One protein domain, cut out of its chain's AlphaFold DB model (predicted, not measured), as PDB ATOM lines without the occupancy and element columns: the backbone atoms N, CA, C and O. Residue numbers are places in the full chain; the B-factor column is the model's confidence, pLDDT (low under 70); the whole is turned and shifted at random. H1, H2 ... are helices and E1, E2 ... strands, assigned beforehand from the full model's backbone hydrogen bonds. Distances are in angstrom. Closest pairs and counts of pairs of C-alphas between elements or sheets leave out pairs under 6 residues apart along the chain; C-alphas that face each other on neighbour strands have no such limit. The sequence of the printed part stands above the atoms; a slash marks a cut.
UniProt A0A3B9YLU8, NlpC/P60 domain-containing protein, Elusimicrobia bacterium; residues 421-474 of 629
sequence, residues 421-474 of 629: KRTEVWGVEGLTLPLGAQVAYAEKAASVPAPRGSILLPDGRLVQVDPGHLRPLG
ATOM      1  N   LYS A 421     114.074 152.359 152.459       93.06
ATOM      2  CA  LYS A 421     112.733 152.144 151.857       93.06
ATOM      3  C   LYS A 421     112.283 150.686 151.983       93.06
ATOM      4  O   LYS A 421     111.112 150.398 152.229       93.06
ATOM      5  N   ARG A 422     113.236 149.773 151.803       93.69
ATOM      6  CA  ARG A 422     113.076 148.329 151.897       93.69
ATOM      7  C   ARG A 422     114.343 147.748 152.520       93.69
ATOM      8  O   ARG A 422     115.416 147.905 151.950       93.69
ATOM      9  N   THR A 423     114.221 147.085 153.665       95.31
ATOM     10  CA  THR A 423     115.363 146.482 154.369       95.31
ATOM     11  C   THR A 423     115.260 144.968 154.291       95.31
ATOM     12  O   THR A 423     114.337 144.385 154.859       95.31
ATOM     13  N   GLU A 424     116.183 144.330 153.574       94.31
ATOM     14  CA  GLU A 424     116.287 142.869 153.571       94.31
ATOM     15  C   GLU A 424     116.782 142.370 154.927       94.31
ATOM     16  O   GLU A 424     117.685 142.965 155.518       94.31
ATOM     17  N   VAL A 425     116.181 141.285 155.413       94.31
ATOM     18  CA  VAL A 425     116.571 140.644 156.666       94.31
ATOM     19  C   VAL A 425     117.283 139.338 156.350       94.31
ATOM     20  O   VAL A 425     116.682 138.399 155.830       94.31
ATOM     21  N   TRP A 426     118.564 139.250 156.694       92.25
ATOM     22  CA  TRP A 426     119.317 138.006 156.565       92.25
ATOM     23  C   TRP A 426     119.120 137.129 157.806       92.25
ATOM     24  O   TRP A 426     119.141 137.614 158.938       92.25
ATOM     25  N   GLY A 427     118.938 135.825 157.587       82.62
ATOM     26  CA  GLY A 427     118.646 134.842 158.638       82.62
ATOM     27  C   GLY A 427     117.161 134.493 158.783       82.62
ATOM     28  O   GLY A 427     116.827 133.546 159.488       82.62
ATOM     29  N   VAL A 428     116.269 135.200 158.081       83.19
ATOM     30  CA  VAL A 428     114.847 134.845 157.974       83.19
ATOM     31  C   VAL A 428     114.438 134.885 156.511       83.19
ATOM     32  O   VAL A 428     114.366 135.950 155.903       83.19
ATOM     33  N   GLU A 429     114.154 133.717 155.944       82.00
ATOM     34  CA  GLU A 429     113.793 133.605 154.534       82.00
ATOM     35  C   GLU A 429     112.538 134.430 154.202       82.00
ATOM     36  O   GLU A 429     111.506 134.339 154.869       82.00
ATOM     37  N   GLY A 430     112.641 135.265 153.164       82.38
ATOM     38  CA  GLY A 430     111.526 136.045 152.627       82.38
ATOM     39  C   GLY A 430     111.061 137.227 153.485       82.38
ATOM     40  O   GLY A 430     110.094 137.891 153.100       82.38
ATOM     41  N   LEU A 431     111.715 137.517 154.619       89.12
ATOM     42  CA  LEU A 431     111.383 138.680 155.437       89.12
ATOM     43  C   LEU A 431     112.100 139.933 154.929       89.12
ATOM     44  O   LEU A 431     113.322 140.006 154.829       89.12
ATOM     45  N   THR A 432     111.304 140.963 154.691       93.00
ATOM     46  CA  THR A 432     111.766 142.307 154.378       93.00
ATOM     47  C   THR A 432     111.003 143.277 155.274       93.00
ATOM     48  O   THR A 432     109.787 143.146 155.410       93.00
ATOM     49  N   LEU A 433     111.695 144.249 155.866       95.06
ATOM     50  CA  LEU A 433     111.107 145.246 156.759       95.06
ATOM     51  C   LEU A 433     110.933 146.609 156.061       95.06
ATOM     52  O   LEU A 433     111.750 146.967 155.202       95.06
ATOM     53  N   PRO A 434     109.877 147.371 156.402       95.25
ATOM     54  CA  PRO A 434     109.611 148.680 155.829       95.25
ATOM     55  C   PRO A 434     110.440 149.763 156.521       95.25
ATOM     56  O   PRO A 434     110.907 149.604 157.653       95.25
ATOM     57  N   LEU A 435     110.538 150.908 155.857       96.12
ATOM     58  CA  LEU A 435     110.970 152.147 156.484       96.12
ATOM     59  C   LEU A 435     110.038 152.471 157.655       96.12
ATOM     60  O   LEU A 435     108.820 152.361 157.534       96.12
ATOM     61  N   GLY A 436     110.610 152.872 158.785       94.56
ATOM     62  CA  GLY A 436     109.875 153.206 159.999       94.56
ATOM     63  C   GLY A 436     109.632 152.020 160.936       94.56
ATOM     64  O   GLY A 436     109.135 152.235 162.043       94.56
ATOM     65  N   ALA A 437     109.985 150.788 160.552       95.75
ATOM     66  CA  ALA A 437     109.899 149.659 161.475       95.75
ATOM     67  C   ALA A 437     110.865 149.817 162.653       95.75
ATOM     68  O   ALA A 437     111.986 150.310 162.495       95.75
ATOM     69  N   GLN A 438     110.404 149.394 163.828       92.06
ATOM     70  CA  GLN A 438     111.146 149.490 165.080       92.06
ATOM     71  C   GLN A 438     111.813 148.172 165.435       92.06
ATOM     72  O   GLN A 438     111.178 147.117 165.481       92.06
ATOM     73  N   VAL A 439     113.105 148.262 165.716       93.62
ATOM     74  CA  VAL A 439     113.980 147.132 166.028       93.62
ATOM     75  C   VAL A 439     114.871 147.512 167.209       93.62
ATOM     76  O   VAL A 439     114.895 148.675 167.621       93.62
ATOM     77  N   ALA A 440     115.577 146.539 167.778       92.12
ATOM     78  CA  ALA A 440     116.582 146.821 168.797       92.12
ATOM     79  C   ALA A 440     117.975 146.404 168.318       92.12
ATOM     80  O   ALA A 440     118.110 145.368 167.668       92.12
ATOM     81  N   TYR A 441     119.019 147.163 168.637       89.19
ATOM     82  CA  TYR A 441     120.395 146.724 168.417       89.19
ATOM     83  C   TYR A 441     120.670 145.471 169.250       89.19
ATOM     84  O   TYR A 441     120.446 145.446 170.463       89.19
ATOM     85  N   ALA A 442     121.197 144.429 168.609       84.62
ATOM     86  CA  ALA A 442     121.442 143.152 169.272       84.62
ATOM     87  C   ALA A 442     122.412 143.262 170.453       84.62
ATOM     88  O   ALA A 442     122.193 142.641 171.488       84.62
ATOM     89  N   GLU A 443     123.467 144.065 170.310       76.25
ATOM     90  CA  GLU A 443     124.496 144.229 171.339       76.25
ATOM     91  C   GLU A 443     123.904 144.753 172.652       76.25
ATOM     92  O   GLU A 443     124.158 144.189 173.715       76.25
ATOM     93  N   LYS A 444     123.035 145.767 172.569       74.75
ATOM     94  CA  LYS A 444     122.335 146.335 173.726       74.75
ATOM     95  C   LYS A 444     121.265 145.389 174.263       74.75
ATOM     96  O   LYS A 444     121.212 145.140 175.462       74.75
ATOM     97  N   ALA A 445     120.434 144.836 173.381       69.12
ATOM     98  CA  ALA A 445     119.267 144.059 173.789       69.12
ATOM     99  C   ALA A 445     119.603 142.647 174.295       69.12
ATOM    100  O   ALA A 445     118.916 142.124 175.169       69.12
ATOM    101  N   ALA A 446     120.644 142.014 173.753       62.72
ATOM    102  CA  ALA A 446     121.054 140.664 174.131       62.72
ATOM    103  C   ALA A 446     122.297 140.642 175.036       62.72
ATOM    104  O   ALA A 446     122.610 139.586 175.587       62.72
ATOM    105  N   SER A 447     123.004 141.772 175.201       65.88
ATOM    106  CA  SER A 447     124.305 141.826 175.892       65.88
ATOM    107  C   SER A 447     125.303 140.802 175.326       65.88
ATOM    108  O   SER A 447     126.032 140.138 176.064       65.88
ATOM    109  N   VAL A 448     125.290 140.618 174.000       63.19
ATOM    110  CA  VAL A 448     126.177 139.704 173.265       63.19
ATOM    111  C   VAL A 448     126.935 140.512 172.208       63.19
ATOM    112  O   VAL A 448     126.285 141.248 171.464       63.19
ATOM    113  N   PRO A 449     128.273 140.370 172.090       72.19
ATOM    114  CA  PRO A 449     129.023 140.957 170.984       72.19
ATOM    115  C   PRO A 449     128.441 140.498 169.651       72.19
ATOM    116  O   PRO A 449     128.337 139.296 169.394       72.19
ATOM    117  N   ALA A 450     128.047 141.446 168.808       76.19
ATOM    118  CA  ALA A 450     127.360 141.150 167.563       76.19
ATOM    119  C   ALA A 450     127.959 141.984 166.416       76.19
ATOM    120  O   ALA A 450     128.346 143.133 166.640       76.19
ATOM    121  N   PRO A 451     128.060 141.441 165.187       83.06
ATOM    122  CA  PRO A 451     128.485 142.216 164.022       83.06
ATOM    123  C   PRO A 451     127.657 143.497 163.835       83.06
ATOM    124  O   PRO A 451     126.487 143.562 164.223       83.06
ATOM    125  N   ARG A 452     128.220 144.525 163.191       86.12
ATOM    126  CA  ARG A 452     127.429 145.702 162.793       86.12
ATOM    127  C   ARG A 452     126.251 145.264 161.920       86.12
ATOM    128  O   ARG A 452     126.441 144.458 161.017       86.12
ATOM    129  N   GLY A 453     125.068 145.824 162.175       89.75
ATOM    130  CA  GLY A 453     123.835 145.430 161.479       89.75
ATOM    131  C   GLY A 453     123.050 144.317 162.176       89.75
ATOM    132  O   GLY A 453     121.945 143.996 161.747       89.75
ATOM    133  N   SER A 454     123.570 143.767 163.280       92.88
ATOM    134  CA  SER A 454     122.836 142.806 164.103       92.88
ATOM    135  C   SER A 454     121.684 143.484 164.833       92.88
ATOM    136  O   SER A 454     121.902 144.389 165.647       92.88
ATOM    137  N   ILE A 455     120.468 142.996 164.612       92.94
ATOM    138  CA  ILE A 455     119.271 143.490 165.287       92.94
ATOM    139  C   ILE A 455     118.478 142.359 165.927       92.94
ATOM    140  O   ILE A 455     118.459 141.222 165.453       92.94
ATOM    141  N   LEU A 456     117.791 142.706 167.003       90.94
ATOM    142  CA  LEU A 456     116.763 141.908 167.630       90.94
ATOM    143  C   LEU A 456     115.395 142.310 167.071       90.94
ATOM    144  O   LEU A 456     115.022 143.487 167.097       90.94
ATOM    145  N   LEU A 457     114.639 141.322 166.597       91.69
ATOM    146  CA  LEU A 457     113.239 141.486 166.224       91.69
ATOM    147  C   LEU A 457     112.316 141.368 167.453       91.69
ATOM    148  O   LEU A 457     112.665 140.685 168.421       91.69
ATOM    149  N   PRO A 458     111.106 141.961 167.416       89.25
ATOM    150  CA  PRO A 458     110.125 141.860 168.496       89.25
ATOM    151  C   PRO A 458     109.742 140.428 168.887       89.25
ATOM    152  O   PRO A 458     109.317 140.206 170.015       89.25
ATOM    153  N   ASP A 459     109.873 139.461 167.978       85.81
ATOM    154  CA  ASP A 459     109.586 138.042 168.228       85.81
ATOM    155  C   ASP A 459     110.758 137.270 168.856       85.81
ATOM    156  O   ASP A 459     110.656 136.066 169.076       85.81
ATOM    157  N   GLY A 460     111.861 137.951 169.174       84.31
ATOM    158  CA  GLY A 460     113.018 137.333 169.808       84.31
ATOM    159  C   GLY A 460     114.020 136.728 168.827       84.31
ATOM    160  O   GLY A 460     114.941 136.058 169.275       84.31
ATOM    161  N   ARG A 461     113.893 136.936 167.511       86.69
ATOM    162  CA  ARG A 461     114.914 136.482 166.552       86.69
ATOM    163  C   ARG A 461     116.050 137.489 166.411       86.69
ATOM    164  O   ARG A 461     115.816 138.680 166.209       86.69
ATOM    165  N   LEU A 462     117.280 136.983 166.467       88.00
ATOM    166  CA  LEU A 462     118.491 137.727 166.135       88.00
ATOM    167  C   LEU A 462     118.764 137.605 164.634       88.00
ATOM    168  O   LEU A 462     118.905 136.497 164.119       88.00
ATOM    169  N   VAL A 463     118.841 138.733 163.936       91.75
ATOM    170  CA  VAL A 463     119.006 138.783 162.476       91.75
ATOM    171  C   VAL A 463     120.025 139.849 162.078       91.75
ATOM    172  O   VAL A 463     120.458 140.645 162.911       91.75
ATOM    173  N   GLN A 464     120.413 139.867 160.804       93.75
ATOM    174  CA  GLN A 464     121.286 140.901 160.242       93.75
ATOM    175  C   GLN A 464     120.527 141.754 159.225       93.75
ATOM    176  O   GLN A 464     119.703 141.236 158.466       93.75
ATOM    177  N   VAL A 465     120.854 143.042 159.179       95.88
ATOM    178  CA  VAL A 465     120.397 144.006 158.169       95.88
ATOM    179  C   VAL A 465     121.552 144.910 157.741       95.88
ATOM    180  O   VAL A 465     122.593 144.936 158.398       95.88
ATOM    181  N   ASP A 466     121.376 145.667 156.657       95.25
ATOM    182  CA  ASP A 466     122.333 146.712 156.280       95.25
ATOM    183  C   ASP A 466     122.470 147.735 157.432       95.25
ATOM    184  O   ASP A 466     121.481 148.384 157.793       95.25
ATOM    185  N   PRO A 467     123.670 147.915 158.020       93.19
ATOM    186  CA  PRO A 467     123.883 148.883 159.090       93.19
ATOM    187  C   PRO A 467     123.516 150.322 158.700       93.19
ATOM    188  O   PRO A 467     123.102 151.091 159.563       93.19
ATOM    189  N   GLY A 468     123.630 150.689 157.418       92.38
ATOM    190  CA  GLY A 468     123.251 152.011 156.907       92.38
ATOM    191  C   GLY A 468     121.745 152.281 156.967       92.38
ATOM    192  O   GLY A 468     121.317 153.433 156.898       92.38
ATOM    193  N   HIS A 469     120.928 151.240 157.140       94.75
ATOM    194  CA  HIS A 469     119.489 151.380 157.339       94.75
ATOM    195  C   HIS A 469     119.104 151.617 158.802       94.75
ATOM    196  O   HIS A 469     117.933 151.890 159.054       94.75
ATOM    197  N   LEU A 470     120.028 151.532 159.761       93.12
ATOM    198  CA  LEU A 470     119.720 151.691 161.181       93.12
ATOM    199  C   LEU A 470     119.911 153.140 161.634       93.12
ATOM    200  O   LEU A 470     120.968 153.739 161.441       93.12
ATOM    201  N   ARG A 471     118.892 153.695 162.296       90.56
ATOM    202  CA  ARG A 471     118.965 154.985 162.991       90.56
ATOM    203  C   ARG A 471     118.596 154.788 164.464       90.56
ATOM    204  O   ARG A 471     117.513 154.270 164.725       90.56
ATOM    205  N   PRO A 472     119.447 155.176 165.431       88.31
ATOM    206  CA  PRO A 472     119.088 155.138 166.847       88.31
ATOM    207  C   PRO A 472     117.838 155.971 167.168       88.31
ATOM    208  O   PRO A 472     117.648 157.052 166.609       88.31
ATOM    209  N   LEU A 473     117.012 155.472 168.086       83.06
ATOM    210  CA  LEU A 473     115.923 156.219 168.711       83.06
ATOM    211  C   LEU A 473     116.473 157.021 169.898       83.06
ATOM    212  O   LEU A 473     117.229 156.491 170.710       83.06
ATOM    213  N   GLY A 474     116.052 158.279 170.023       66.88
ATOM    214  CA  GLY A 474     116.459 159.161 171.119       66.88
ATOM    215  C   GLY A 474     117.622 160.094 170.762       66.88
ATOM    216  O   GLY A 474     118.623 159.689 170.182       66.88
TER     217      GLY A 474
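What this domain is: This is residues 421 to 474 of the 629 residues of the protein "NlpC/P60 domain-containing protein" of Elusimicrobia bacterium (UniProt A0A3B9YLU8). What would one see first? A small antiparallel sheet, E3 - E4 - E5, makes the middle, with the short helix H1 packed at one end of it and a separate hairpin, E1 and E2, beyond the other end. E6 runs by itself near E3. What is it made of? The printed part has 54 residues, with six named strands and one named helix in the order E1 E2 E3 H1 E4 E5 E6; the class is mixed, with under half of the residues in named elements. The whole is compact, with a radius of gyration of the C-alphas of 10.3 A, and spans 27 by 27 by 19 A.

How they stand to each other: How is the sheet paired? E3, residues 438 to 441, is antiparallel to E4, residues 454 to 456, with N 456 and O 440 2.8 A apart. E4 forms a hairpin with E5, residues 462 to 464, with N 455 and O 463 2.9 A apart. Where is the helix? H1, residues 442 to 446, is on the sheet at a height of 7.5 A, only just over E4, on which 3 of its 5 C-alphas fall; the closest C-alphas, of Ala 442 and Ile 455, are 4.6 A apart. Its O i to N i+4 pair is within hydrogen-bond range. What of the other strands? E1, residues 422 to 424, and E2, residues 432 to 434, form an antiparallel hairpin, with N 433 and O 423 2.8 A apart, and are apart from E3, E4 and E5. E6, residues 470 to 472, pairs with no named strand; it and E3 are near each other, with 11 pairs of C-alphas within 10 A.

Where its parts are: Where is the longest strand? E3 measures 10.2 A from C-alpha 438 at (111.146, 149.490, 165.080) to C-alpha 441. Where do the first and last elements lie? E1 begins at C-alpha 422, (113.076, 148.329, 151.897), and E6 ends at C-alpha 472, (119.088, 155.138, 166.847).

The domain as a whole: How far does it reach? The two farthest C-alphas, of Glu 429 and Gly 474, are 30.6 A apart. Are there cuts, long links or weak places? The printed part has no cut and no long link; pLDDT is under 70 at residues 445 to 448 and 474.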